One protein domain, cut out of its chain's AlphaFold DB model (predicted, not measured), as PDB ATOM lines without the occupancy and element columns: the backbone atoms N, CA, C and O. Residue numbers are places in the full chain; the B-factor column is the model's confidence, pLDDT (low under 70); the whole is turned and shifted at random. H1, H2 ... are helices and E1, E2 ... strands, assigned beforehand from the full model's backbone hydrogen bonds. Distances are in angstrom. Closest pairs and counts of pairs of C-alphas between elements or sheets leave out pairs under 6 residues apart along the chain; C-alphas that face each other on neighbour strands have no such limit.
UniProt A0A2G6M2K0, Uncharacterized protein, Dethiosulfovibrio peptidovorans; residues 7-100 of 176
ATOM      1  N   HIS A   7     138.322 132.629 108.020       82.88
ATOM      2  CA  HIS A   7     137.359 133.661 108.425       82.88
ATOM      3  C   HIS A   7     137.967 134.774 109.289       82.88
ATOM      4  O   HIS A   7     137.464 135.895 109.264       82.88
ATOM      5  N   ARG A   8     139.037 134.492 110.049       86.44
ATOM      6  CA  ARG A   8     139.706 135.503 110.876       86.44
ATOM      7  C   ARG A   8     140.398 136.525 109.999       86.44
ATOM      8  O   ARG A   8     140.344 137.700 110.323       86.44
ATOM      9  N   LEU A   9     140.961 136.094 108.873       89.88
ATOM     10  CA  LEU A   9     141.682 136.947 107.928       89.88
ATOM     11  C   LEU A   9     140.756 137.634 106.918       89.88
ATOM     12  O   LEU A   9     141.118 138.665 106.361       89.88
ATOM     13  N   CYS A  10     139.543 137.120 106.724       91.31
ATOM     14  CA  CYS A  10     138.576 137.686 105.788       91.31
ATOM     15  C   CYS A  10     137.712 138.803 106.390       91.31
ATOM     16  O   CYS A  10     137.403 138.806 107.582       91.31
ATOM     17  N   THR A  11     137.252 139.729 105.557       91.94
ATOM     18  CA  THR A  11     136.166 140.673 105.858       91.94
ATOM     19  C   THR A  11     134.906 140.268 105.112       91.94
ATOM     20  O   THR A  11     134.968 139.728 104.014       91.94
ATOM     21  N   LYS A  12     133.739 140.483 105.721       92.12
ATOM     22  CA  LYS A  12     132.464 140.165 105.076       92.12
ATOM     23  C   LYS A  12     132.039 141.328 104.183       92.12
ATOM     24  O   LYS A  12     131.942 142.456 104.665       92.12
ATOM     25  N   ASP A  13     131.794 141.061 102.906       89.88
ATOM     26  CA  ASP A  13     131.336 142.069 101.954       89.88
ATOM     27  C   ASP A  13     129.814 142.307 102.045       89.88
ATOM     28  O   ASP A  13     129.088 141.655 102.803       89.88
ATOM     29  N   ARG A  14     129.303 143.252 101.244       85.19
ATOM     30  CA  ARG A  14     127.865 143.590 101.203       85.19
ATOM     31  C   ARG A  14     126.976 142.444 100.700       85.19
ATOM     32  O   ARG A  14     125.774 142.474 100.942       85.19
ATOM     33  N   ARG A  15     127.539 141.474  99.977       85.00
ATOM     34  CA  ARG A  15     126.839 140.289  99.455       85.00
ATOM     35  C   ARG A  15     126.864 139.129 100.452       85.00
ATOM     36  O   ARG A  15     126.122 138.167 100.282       85.00
ATOM     37  N   GLY A  16     127.661 139.252 101.509       86.06
ATOM     38  CA  GLY A  16     127.828 138.252 102.549       86.06
ATOM     39  C   GLY A  16     128.990 137.290 102.310       86.06
ATOM     40  O   GLY A  16     129.141 136.359 103.103       86.06
ATOM     41  N   ASP A  17     129.805 137.527 101.279       90.81
ATOM     42  CA  ASP A  17     131.009 136.754 100.986       90.81
ATOM     43  C   ASP A  17     132.146 137.190 101.922       90.81
ATOM     44  O   ASP A  17     132.309 138.369 102.234       90.81
ATOM     45  N   TYR A  18     132.957 136.237 102.366       93.19
ATOM     46  CA  TYR A  18     134.172 136.479 103.134       93.19
ATOM     47  C   TYR A  18     135.338 136.720 102.177       93.19
ATOM     48  O   TYR A  18     135.798 135.802 101.509       93.19
ATOM     49  N   VAL A  19     135.843 137.943 102.102       94.69
ATOM     50  CA  VAL A  19     136.920 138.320 101.186       94.69
ATOM     51  C   VAL A  19     138.233 138.437 101.952       94.69
ATOM     52  O   VAL A  19     138.314 139.128 102.965       94.69
ATOM     53  N   LEU A  20     139.267 137.742 101.484       94.50
ATOM     54  CA  LEU A  20     140.645 137.926 101.925       94.50
ATOM     55  C   LEU A  20     141.324 138.917 100.975       94.50
ATOM     56  O   LEU A  20     141.738 138.557  99.870       94.50
ATOM     57  N   GLU A  21     141.440 140.160 101.429       91.75
ATOM     58  CA  GLU A  21     142.256 141.200 100.799       91.75
ATOM     59  C   GLU A  21     143.610 141.287 101.505       91.75
ATOM     60  O   GLU A  21     143.670 141.188 102.730       91.75
ATOM     61  N   ARG A  22     144.700 141.472 100.749       90.75
ATOM     62  CA  ARG A  22     146.069 141.400 101.291       90.75
ATOM     63  C   ARG A  22     146.325 142.392 102.425       90.75
ATOM     64  O   ARG A  22     146.772 141.979 103.487       90.75
ATOM     65  N   GLU A  23     146.030 143.671 102.205       90.81
ATOM     66  CA  GLU A  23     146.289 144.733 103.189       90.81
ATOM     67  C   GLU A  23     145.520 144.483 104.490       90.81
ATOM     68  O   GLU A  23     146.094 144.485 105.577       90.81
ATOM     69  N   THR A  24     144.235 144.155 104.364       91.25
ATOM     70  CA  THR A  24     143.377 143.811 105.498       91.25
ATOM     71  C   THR A  24     143.865 142.553 106.222       91.25
ATOM     72  O   THR A  24     143.909 142.520 107.449       91.25
ATOM     73  N   ALA A  25     144.256 141.507 105.491       91.50
ATOM     74  CA  ALA A  25     144.751 140.270 106.086       91.50
ATOM     75  C   ALA A  25     146.070 140.485 106.846       91.50
ATOM     76  O   ALA A  25     146.228 139.924 107.929       91.50
ATOM     77  N   LEU A  26     146.977 141.323 106.326       92.25
ATOM     78  CA  LEU A  26     148.216 141.706 107.012       92.25
ATOM     79  C   LEU A  26     147.924 142.400 108.345       92.25
ATOM     80  O   LEU A  26     148.419 141.950 109.374       92.25
ATOM     81  N   GLN A  27     147.046 143.408 108.350       92.38
ATOM     82  CA  GLN A  27     146.639 144.104 109.579       92.38
ATOM     83  C   GLN A  27     146.048 143.144 110.618       92.38
ATOM     84  O   GLN A  27     146.305 143.252 111.813       92.38
ATOM     85  N   LYS A  28     145.255 142.164 110.176       91.69
ATOM     86  CA  LYS A  28     144.675 141.170 111.082       91.69
ATOM     87  C   LYS A  28     145.702 140.186 111.638       91.69
ATOM     88  O   LYS A  28     145.542 139.744 112.774       91.69
ATOM     89  N   LEU A  29     146.735 139.845 110.867       91.62
ATOM     90  CA  LEU A  29     147.820 138.971 111.321       91.62
ATOM     91  C   LEU A  29     148.675 139.621 112.414       91.62
ATOM     92  O   LEU A  29     149.139 138.905 113.297       91.62
ATOM     93  N   GLU A  30     148.821 140.951 112.423       90.00
ATOM     94  CA  GLU A  30     149.519 141.671 113.506       90.00
ATOM     95  C   GLU A  30     148.899 141.384 114.887       90.00
ATOM     96  O   GLU A  30     149.605 141.323 115.892       90.00
ATOM     97  N   GLY A  31     147.585 141.135 114.937       85.69
ATOM     98  CA  GLY A  31     146.853 140.772 116.155       85.69
ATOM     99  C   GLY A  31     146.838 139.275 116.491       85.69
ATOM    100  O   GLY A  31     146.154 138.876 117.435       85.69
ATOM    101  N   LEU A  32     147.536 138.430 115.727       87.00
ATOM    102  CA  LEU A  32     147.486 136.968 115.836       87.00
ATOM    103  C   LEU A  32     148.891 136.373 116.069       87.00
ATOM    104  O   LEU A  32     149.461 135.749 115.170       87.00
ATOM    105  N   PRO A  33     149.470 136.520 117.276       84.88
ATOM    106  CA  PRO A  33     150.801 135.998 117.569       84.88
ATOM    107  C   PRO A  33     150.874 134.475 117.381       84.88
ATOM    108  O   PRO A  33     149.983 133.733 117.798       84.88
ATOM    109  N   GLY A  34     151.952 134.013 116.741       86.00
ATOM    110  CA  GLY A  34     152.189 132.595 116.435       86.00
ATOM    111  C   GLY A  34     151.529 132.086 115.149       86.00
ATOM    112  O   GLY A  34     151.672 130.905 114.830       86.00
ATOM    113  N   TRP A  35     150.823 132.940 114.402       89.19
ATOM    114  CA  TRP A  35     150.304 132.579 113.083       89.19
ATOM    115  C   TRP A  35     151.394 132.625 111.999       89.19
ATOM    116  O   TRP A  35     152.314 133.437 112.104       89.19
ATOM    117  N   PRO A  36     151.297 131.778 110.952       89.12
ATOM    118  CA  PRO A  36     152.167 131.873 109.779       89.12
ATOM    119  C   PRO A  36     152.036 133.233 109.082       89.12
ATOM    120  O   PRO A  36     151.000 133.896 109.196       89.12
ATOM    121  N   SER A  37     153.055 133.626 108.315       91.56
ATOM    122  CA  SER A  37     152.991 134.860 107.521       91.56
ATOM    123  C   SER A  37     151.909 134.772 106.436       91.56
ATOM    124  O   SER A  37     151.496 133.679 106.036       91.56
ATOM    125  N   LEU A  38     151.451 135.918 105.914       90.12
ATOM    126  CA  LEU A  38     150.454 135.913 104.838       90.12
ATOM    127  C   LEU A  38     150.952 135.128 103.615       90.12
ATOM    128  O   LEU A  38     150.193 134.344 103.050       90.12
ATOM    129  N   ASP A  39     152.222 135.286 103.246       89.44
ATOM    130  CA  ASP A  39     152.813 134.574 102.111       89.44
ATOM    131  C   ASP A  39     152.843 133.060 102.341       89.44
ATOM    132  O   ASP A  39     152.502 132.294 101.442       89.44
ATOM    133  N   GLU A  40     153.154 132.610 103.561       89.88
ATOM    134  CA  GLU A  40     153.099 131.189 103.917       89.88
ATOM    135  C   GLU A  40     151.673 130.635 103.848       89.88
ATOM    136  O   GLU A  40     151.467 129.499 103.409       89.88
ATOM    137  N   ILE A  41     150.676 131.419 104.268       90.81
ATOM    138  CA  ILE A  41     149.262 131.041 104.174       90.81
ATOM    139  C   ILE A  41     148.860 130.922 102.705       90.81
ATOM    140  O   ILE A  41     148.362 129.872 102.296       90.81
ATOM    141  N   LEU A  42     149.116 131.954 101.897       91.00
ATOM    142  CA  LEU A  42     148.774 131.966 100.476       91.00
ATOM    143  C   LEU A  42     149.489 130.840  99.713       91.00
ATOM    144  O   LEU A  42     148.855 130.146  98.918       91.00
ATOM    145  N   ASP A  43     150.762 130.576  99.996       89.38
ATOM    146  CA  ASP A  43     151.500 129.467  99.388       89.38
ATOM    147  C   ASP A  43     150.914 128.097  99.771       89.38
ATOM    148  O   ASP A  43     150.724 127.233  98.909       89.38
ATOM    149  N   ARG A  44     150.532 127.891 101.039       91.50
ATOM    150  CA  ARG A  44     149.833 126.663 101.465       91.50
ATOM    151  C   ARG A  44     148.501 126.491 100.738       91.50
ATOM    152  O   ARG A  44     148.192 125.379 100.301       91.50
ATOM    153  N   MET A  45     147.725 127.566 100.584       91.88
ATOM    154  CA  MET A  45     146.460 127.529  99.844       91.88
ATOM    155  C   MET A  45     146.688 127.178  98.374       91.88
ATOM    156  O   MET A  45     146.006 126.313  97.830       91.88
ATOM    157  N   ARG A  46     147.698 127.788  97.751       91.44
ATOM    158  CA  ARG A  46     148.086 127.521  96.366       91.44
ATOM    159  C   ARG A  46     148.507 126.068  96.170       91.44
ATOM    160  O   ARG A  46     147.988 125.398  95.281       91.44
ATOM    161  N   ARG A  47     149.392 125.544  97.023       91.31
ATOM    162  CA  ARG A  47     149.831 124.140  96.974       91.31
ATOM    163  C   ARG A  47     148.671 123.167  97.149       91.31
ATOM    164  O   ARG A  47     148.611 122.168  96.435       91.31
ATOM    165  N   TRP A  48     147.729 123.472  98.039       92.06
ATOM    166  CA  TRP A  48     146.512 122.678  98.186       92.06
ATOM    167  C   TRP A  48     145.672 122.669  96.904       92.06
ATOM    168  O   TRP A  48     145.346 121.591  96.413       92.06
ATOM    169  N   CYS A  49     145.411 123.831  96.302       92.81
ATOM    170  CA  CYS A  49     144.712 123.929  95.019       92.81
ATOM    171  C   CYS A  49     145.391 123.096  93.925       92.81
ATOM    172  O   CYS A  49     144.740 122.274  93.283       92.81
ATOM    173  N   LEU A  50     146.712 123.240  93.773       90.56
ATOM    174  CA  LEU A  50     147.492 122.482  92.793       90.56
ATOM    175  C   LEU A  50     147.414 120.967  93.034       90.56
ATOM    176  O   LEU A  50     147.309 120.208  92.070       90.56
ATOM    177  N   SER A  51     147.436 120.528  94.300       92.88
ATOM    178  CA  SER A  51     147.325 119.107  94.672       92.88
ATOM    179  C   SER A  51     145.964 118.500  94.324       92.88
ATOM    180  O   SER A  51     145.884 117.315  94.022       92.88
ATOM    181  N   MET A  52     144.918 119.329  94.298       93.75
ATOM    182  CA  MET A  52     143.554 118.940  93.931       93.75
ATOM    183  C   MET A  52     143.258 119.146  92.440       93.75
ATOM    184  O   MET A  52     142.129 118.957  91.998       93.75
ATOM    185  N   GLY A  53     144.263 119.541  91.651       90.81
ATOM    186  CA  GLY A  53     144.123 119.746  90.212       90.81
ATOM    187  C   GLY A  53     143.591 121.118  89.798       90.81
ATOM    188  O   GLY A  53     143.437 121.334  88.603       90.81
ATOM    189  N   ILE A  54     143.385 122.065  90.723       91.75
ATOM    190  CA  ILE A  54     143.083 123.459  90.366       91.75
ATOM    191  C   ILE A  54     144.366 124.125  89.879       91.75
ATOM    192  O   ILE A  54     145.188 124.575  90.682       91.75
ATOM    193  N   LYS A  55     144.537 124.189  88.558       85.31
ATOM    194  CA  LYS A  55     145.726 124.769  87.921       85.31
ATOM    195  C   LYS A  55     145.387 125.906  86.980       85.31
ATOM    196  O   LYS A  55     146.180 126.829  86.868       85.31
ATOM    197  N   ARG A  56     144.244 125.853  86.310       83.06
ATOM    198  CA  ARG A  56     143.811 126.790  85.274       83.06
ATOM    199  C   ARG A  56     142.599 127.576  85.734       83.06
ATOM    200  O   ARG A  56     141.909 127.196  86.679       83.06
ATOM    201  N   ASP A  57     142.366 128.691  85.059       85.31
ATOM    202  CA  ASP A  57     141.119 129.426  85.210       85.31
ATOM    203  C   ASP A  57     139.914 128.515  84.914       85.31
ATOM    204  O   ASP A  57     139.922 127.770  83.932       85.31
ATOM    205  N   GLY A  58     138.912 128.547  85.791       87.81
ATOM    206  CA  GLY A  58     137.728 127.692  85.732       87.81
ATOM    207  C   GLY A  58     137.893 126.292  86.334       87.81
ATOM    208  O   GLY A  58     136.882 125.616  86.536       87.81
ATOM    209  N   ASP A  59     139.112 125.850  86.668       91.19
ATOM    210  CA  ASP A  59     139.289 124.559  87.336       91.19
ATOM    211  C   ASP A  59     138.613 124.577  88.711       91.19
ATOM    212  O   ASP A  59     138.691 125.553  89.470       91.19
ATOM    213  N   SER A  60     137.968 123.462  89.050       95.56
ATOM    214  CA  SER A  60     137.277 123.297  90.321       95.56
ATOM    215  C   SER A  60     137.398 121.881  90.864       95.56
ATOM    216  O   SER A  60     137.577 120.926  90.110       95.56
ATOM    217  N   PHE A  61     137.262 121.746  92.181       95.88
ATOM    218  CA  PHE A  61     137.026 120.457  92.821       95.88
ATOM    219  C   PHE A  61     136.042 120.601  93.976       95.88
ATOM    220  O   PHE A  61     135.910 121.671  94.577       95.88
ATOM    221  N   SER A  62     135.388 119.493  94.301       95.62
ATOM    222  CA  SER A  62     134.499 119.369  95.452       95.62
ATOM    223  C   SER A  62     135.132 118.466  96.500       95.62
ATOM    224  O   SER A  62     135.816 117.500  96.164       95.62
ATOM    225  N   PHE A  63     134.888 118.764  97.769       91.81
ATOM    226  CA  PHE A  63     135.418 118.019  98.903       91.81
ATOM    227  C   PHE A  63     134.403 117.923 100.039       91.81
ATOM    228  O   PHE A  63     133.396 118.634 100.077       91.81
ATOM    229  N   GLN A  64     134.670 117.007 100.960       91.75
ATOM    230  CA  GLN A  64     133.914 116.811 102.190       91.75
ATOM    231  C   GLN A  64     134.913 116.720 103.336       91.75
ATOM    232  O   GLN A  64     135.972 116.114 103.166       91.75
ATOM    233  N   ASP A  65     134.599 117.342 104.465       88.44
ATOM    234  CA  ASP A  65     135.492 117.378 105.621       88.44
ATOM    235  C   ASP A  65     134.686 117.589 106.918       88.44
ATOM    236  O   ASP A  65     133.469 117.798 106.890       88.44
ATOM    237  N   VAL A  66     135.351 117.499 108.068       85.81
ATOM    238  CA  VAL A  66     134.745 117.637 109.397       85.81
ATOM    239  C   VAL A  66     135.581 118.593 110.243       85.81
ATOM    240  O   VAL A  66     136.769 118.371 110.451       85.81
ATOM    241  N   HIS A  67     134.953 119.632 110.802       80.50
ATOM    242  CA  HIS A  67     135.605 120.549 111.741       80.50
ATOM    243  C   HIS A  67     134.853 120.567 113.074       80.50
ATOM    244  O   HIS A  67     133.662 120.863 113.110       80.50
ATOM    245  N   GLY A  68     135.526 120.223 114.177       81.12
ATOM    246  CA  GLY A  68     134.897 120.196 115.505       81.12
ATOM    247  C   GLY A  68     133.654 119.297 115.578       81.12
ATOM    248  O   GLY A  68     132.651 119.696 116.156       81.12
ATOM    249  N   ALA A  69     133.706 118.118 114.944       83.50
ATOM    250  CA  ALA A  69     132.587 117.177 114.769       83.50
ATOM    251  C   ALA A  69     131.417 117.668 113.890       83.50
ATOM    252  O   ALA A  69     130.433 116.948 113.731       83.50
ATOM    253  N   VAL A  70     131.526 118.845 113.264       84.19
ATOM    254  CA  VAL A  70     130.536 119.341 112.303       84.19
ATOM    255  C   VAL A  70     130.970 118.957 110.884       84.19
ATOM    256  O   VAL A  70     131.988 119.472 110.407       84.19
ATOM    257  N   PRO A  71     130.240 118.062 110.193       88.06
ATOM    258  CA  PRO A  71     130.525 117.741 108.804       88.06
ATOM    259  C   PRO A  71     130.123 118.901 107.892       88.06
ATOM    260  O   PRO A  71     129.091 119.551 108.086       88.06
ATOM    261  N   PHE A  72     130.918 119.128 106.854       89.56
ATOM    262  CA  PHE A  72     130.620 120.104 105.820       89.56
ATOM    263  C   PHE A  72     131.067 119.606 104.450       89.56
ATOM    264  O   PHE A  72     131.966 118.775 104.312       89.56
ATOM    265  N   THR A  73     130.416 120.125 103.416       93.44
ATOM    266  CA  THR A  73     130.869 119.955 102.038       93.44
ATOM    267  C   THR A  73     131.406 121.276 101.531       93.44
ATOM    268  O   THR A  73     131.029 122.346 102.012       93.44
ATOM    269  N   GLY A  74     132.311 121.223 100.569       93.56
ATOM    270  CA  GLY A  74     132.835 122.427  99.965       93.56
ATOM    271  C   GLY A  74     133.214 122.236  98.515       93.56
ATOM    272  O   GLY A  74     133.348 121.117  98.022       93.56
ATOM    273  N   SER A  75     133.384 123.353  97.831       95.50
ATOM    274  CA  SER A  75     134.020 123.404  96.528       95.50
ATOM    275  C   SER A  75     135.027 124.535  96.495       95.50
ATOM    276  O   SER A  75     134.859 125.559  97.155       95.50
ATOM    277  N   ALA A  76     136.096 124.344  95.739       95.94
ATOM    278  CA  ALA A  76     137.051 125.391  95.439       95.94
ATOM    279  C   ALA A  76     137.130 125.561  93.924       95.94
ATOM    280  O   ALA A  76     137.127 124.577  93.184       95.94
ATOM    281  N   THR A  77     137.183 126.808  93.469       95.44
ATOM    282  CA  THR A  77     137.230 127.172  92.053       95.44
ATOM    283  C   THR A  77     138.204 128.318  91.856       95.44
ATOM    284  O   THR A  77     138.160 129.304  92.597       95.44
ATOM    285  N   ARG A  78     139.076 128.207  90.855       92.75
ATOM    286  CA  ARG A  78     139.932 129.317  90.430       92.75
ATOM    287  C   ARG A  78     139.187 130.202  89.429       92.75
ATOM    288  O   ARG A  78     138.641 129.691  88.457       92.75
ATOM    289  N   PHE A  79     139.227 131.512  89.656       89.81
ATOM    290  CA  PHE A  79     138.734 132.540  88.739       89.81
ATOM    291  C   PHE A  79     139.841 133.572  88.500       89.81
ATOM    292  O   PHE A  79     140.063 134.450  89.327       89.81
ATOM    293  N   GLY A  80     140.574 133.455  87.396       86.00
ATOM    294  CA  GLY A  80     141.728 134.301  87.092       86.00
ATOM    295  C   GLY A  80     142.796 134.219  88.186       86.00
ATOM    296  O   GLY A  80     143.467 133.189  88.339       86.00
ATOM    297  N   ASP A  81     142.956 135.308  88.942       88.31
ATOM    298  CA  ASP A  81     143.863 135.411  90.087       88.31
ATOM    299  C   ASP A  81     143.204 135.135  91.450       88.31
ATOM    300  O   ASP A  81     143.907 135.027  92.459       88.31
ATOM    301  N   GLU A  82     141.886 134.948  91.477       92.62
ATOM    302  CA  GLU A  82     141.085 134.648  92.659       92.62
ATOM    303  C   GLU A  82     140.935 133.135  92.877       92.62
ATOM    304  O   GLU A  82     140.777 132.341  91.944       92.62
ATOM    305  N   LEU A  83     140.919 132.732  94.148       94.75
ATOM    306  CA  LEU A  83     140.354 131.457  94.579       94.75
ATOM    307  C   LEU A  83     139.027 131.694  95.297       94.75
ATOM    308  O   LEU A  83     138.974 132.394  96.303       94.75
ATOM    309  N   SER A  84     137.971 131.050  94.816       95.25
ATOM    310  CA  SER A  84     136.662 131.030  95.457       95.25
ATOM    311  C   SER A  84     136.453 129.683  96.142       95.25
ATOM    312  O   SER A  84     136.434 128.658  95.470       95.25
ATOM    313  N   VAL A  85     136.248 129.678  97.458       95.06
ATOM    314  CA  VAL A  85     135.926 128.483  98.251       95.06
ATOM    315  C   VAL A  85     134.507 128.611  98.790       95.06
ATOM    316  O   VAL A  85     134.213 129.505  99.575       95.06
ATOM    317  N   LEU A  86     133.607 127.730  98.374       94.19
ATOM    318  CA  LEU A  86     132.256 127.629  98.911       94.19
ATOM    319  C   LEU A  86     132.225 126.514  99.951       94.19
ATOM    320  O   LEU A  86     132.592 125.389  99.642       94.19
ATOM    321  N   LEU A  87     131.747 126.811 101.152       92.44
ATOM    322  CA  LEU A  87     131.466 125.839 102.201       92.44
ATOM    323  C   LEU A  87     129.957 125.749 102.419       92.44
ATOM    324  O   LEU A  87     129.252 126.760 102.460       92.44
ATOM    325  N   VAL A  88     129.460 124.531 102.584       92.56
ATOM    326  CA  VAL A  88     128.074 124.220 102.921       92.56
ATOM    327  C   VAL A  88     128.089 123.423 104.216       92.56
ATOM    328  O   VAL A  88     128.497 122.264 104.252       92.56
ATOM    329  N   VAL A  89     127.640 124.070 105.286       88.25
ATOM    330  CA  VAL A  89     127.590 123.491 106.627       88.25
ATOM    331  C   VAL A  89     126.135 123.182 106.958       88.25
ATOM    332  O   VAL A  89     125.263 124.055 106.867       88.25
ATOM    333  N   LEU A  90     125.854 121.935 107.334       81.25
ATOM    334  CA  LEU A  90     124.498 121.507 107.678       81.25
ATOM    335  C   LEU A  90     123.960 122.347 108.848       81.25
ATOM    336  O   LEU A  90     124.611 122.493 109.877       81.25
ATOM    337  N   GLY A  91     122.781 122.945 108.667       83.25
ATOM    338  CA  GLY A  91     122.132 123.798 109.673       83.25
ATOM    339  C   GLY A  91     122.675 125.230 109.801       83.25
ATOM    340  O   GLY A  91     121.988 126.064 110.378       83.25
ATOM    341  N   GLN A  92     123.846 125.554 109.237       81.38
ATOM    342  CA  GLN A  92     124.416 126.916 109.266       81.38
ATOM    343  C   GLN A  92     124.377 127.627 107.904       81.38
ATOM    344  O   GLN A  92     124.579 128.838 107.825       81.38
ATOM    345  N   GLY A  93     124.084 126.891 106.829       86.12
ATOM    346  CA  GLY A  93     123.913 127.441 105.489       86.12
ATOM    347  C   GLY A  93     125.204 127.456 104.673       86.12
ATOM    348  O   GLY A  93     126.093 126.621 104.851       86.12
ATOM    349  N   ARG A  94     125.266 128.376 103.707       90.50
ATOM    350  CA  ARG A  94     126.370 128.488 102.745       90.50
ATOM    351  C   ARG A  94     127.262 129.668 103.100       90.50
ATOM    352  O   ARG A  94     126.761 130.755 103.374       90.50
ATOM    353  N   GLN A  95     128.570 129.462 103.044       90.50
ATOM    354  CA  GLN A  95     129.574 130.501 103.241       90.50
ATOM    355  C   GLN A  95     130.547 130.480 102.076       90.50
ATOM    356  O   GLN A  95     131.133 129.443 101.779       90.50
ATOM    357  N   ARG A  96     130.733 131.620 101.418       92.94
ATOM    358  CA  ARG A  96     131.704 131.752 100.337       92.94
ATOM    359  C   ARG A  96     132.889 132.573 100.813       92.94
ATOM    360  O   ARG A  96     132.702 133.638 101.388       92.94
ATOM    361  N   TYR A  97     134.085 132.076 100.539       94.12
ATOM    362  CA  TYR A  97     135.358 132.735 100.774       94.12
ATOM    363  C   TYR A  97     135.988 133.084  99.429       94.12
ATOM    364  O   TYR A  97     136.036 132.240  98.535       94.12
ATOM    365  N   ARG A  98     136.466 134.314  99.270       94.81
ATOM    366  CA  ARG A  98     137.132 134.809  98.063       94.81
ATOM    367  C   ARG A  98     138.526 135.278  98.436       94.81
ATOM    368  O   ARG A  98     138.672 136.177  99.255       94.81
ATOM    369  N   ILE A  99     139.547 134.657  97.866       94.38
ATOM    370  CA  ILE A  99     140.950 134.944  98.156       94.38
ATOM    371  C   ILE A  99     141.552 135.585  96.918       94.38
ATOM    372  O   ILE A  99     141.817 134.902  95.927       94.38
ATOM    373  N   LEU A 100     141.717 136.904  96.971       91.81
ATOM    374  CA  LEU A 100     142.144 137.700  95.826       91.81
ATOM    375  C   LEU A 100     143.659 137.616  95.625       91.81
ATOM    376  O   LEU A 100     144.430 137.542  96.584       91.81
TER     377      LEU A 100
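AT A GLANCE: This is residues 7 to 100 of the 176 residues of an uncharacterized protein of Dethiosulfovibrio peptidovorans (UniProt A0A2G6M2K0). A twisted sheet of five strands makes a wall, with the long helix H2 grazing it through residues 42 to 49. The shorter helix H1 is not on the sheet and meets the first residue of H2, Leu 38, at a steep angle. The printed part has 94 residues, in the order E1, H1, H2, E2, E3, E4, E5, a mixed class of helices and strands; the mixed sheet runs E1, E5, E4, E3, E2. The whole is compact and rounded, with a radius of gyration of the C-alphas of 13.6 A and spans of 32 by 32 by 28 A.

HOW THE PARTS SIT: E2, residues 60 to 67, E3, 70 to 79, E4, 82 to 89, and E5, 93 to 99, form a meander, each strand the antiparallel neighbour of the one before, in three hairpins. Within hydrogen-bond range are N 63 and O 74 across E2 and E3, 2.8 A apart, N 84 and O 77 across E3 and E4, 2.8 A apart, and N 97 and O 85 across E4 and E5, 2.7 A apart. E1, residues 18 to 20, is an edge strand parallel to E5, with N 20 and O 98 at 2.8 A. E2 bends by 51 degrees at residue 64. H2, residues 38 to 51, only grazes the sheet; its C-alpha at Cys 49 is 7.8 A from that of Ala 76 in E3, the closest pair. H1, residues 22 to 30, touches H2 through residue 38 of H2 alone, the closest C-alphas being those of Leu 26 and Leu 38, 6.6 A, at a steep tilt of 62 degrees, opposite ways. In H1 and H2 every O i to N i+4 pair is within hydrogen-bond range.

IN THESE COORDINATES: E1 begins at C-alpha 18 (134.172, 136.479, 103.134), and E5 ends at C-alpha 99 (140.950, 134.944, 98.156). E3 is 28.2 A long, E4 22.4 A, E2 21.7 A, E5 20.0 A and H2 19.9 A; H1 is 12.7 A and E1 6.7 A.

THE WHOLE: The C-alphas farthest apart are those of Pro 33 and Gly 58, 35.4 A. The printed part has no cut, no link is long, and no printed residue is under 70 in pLDDT.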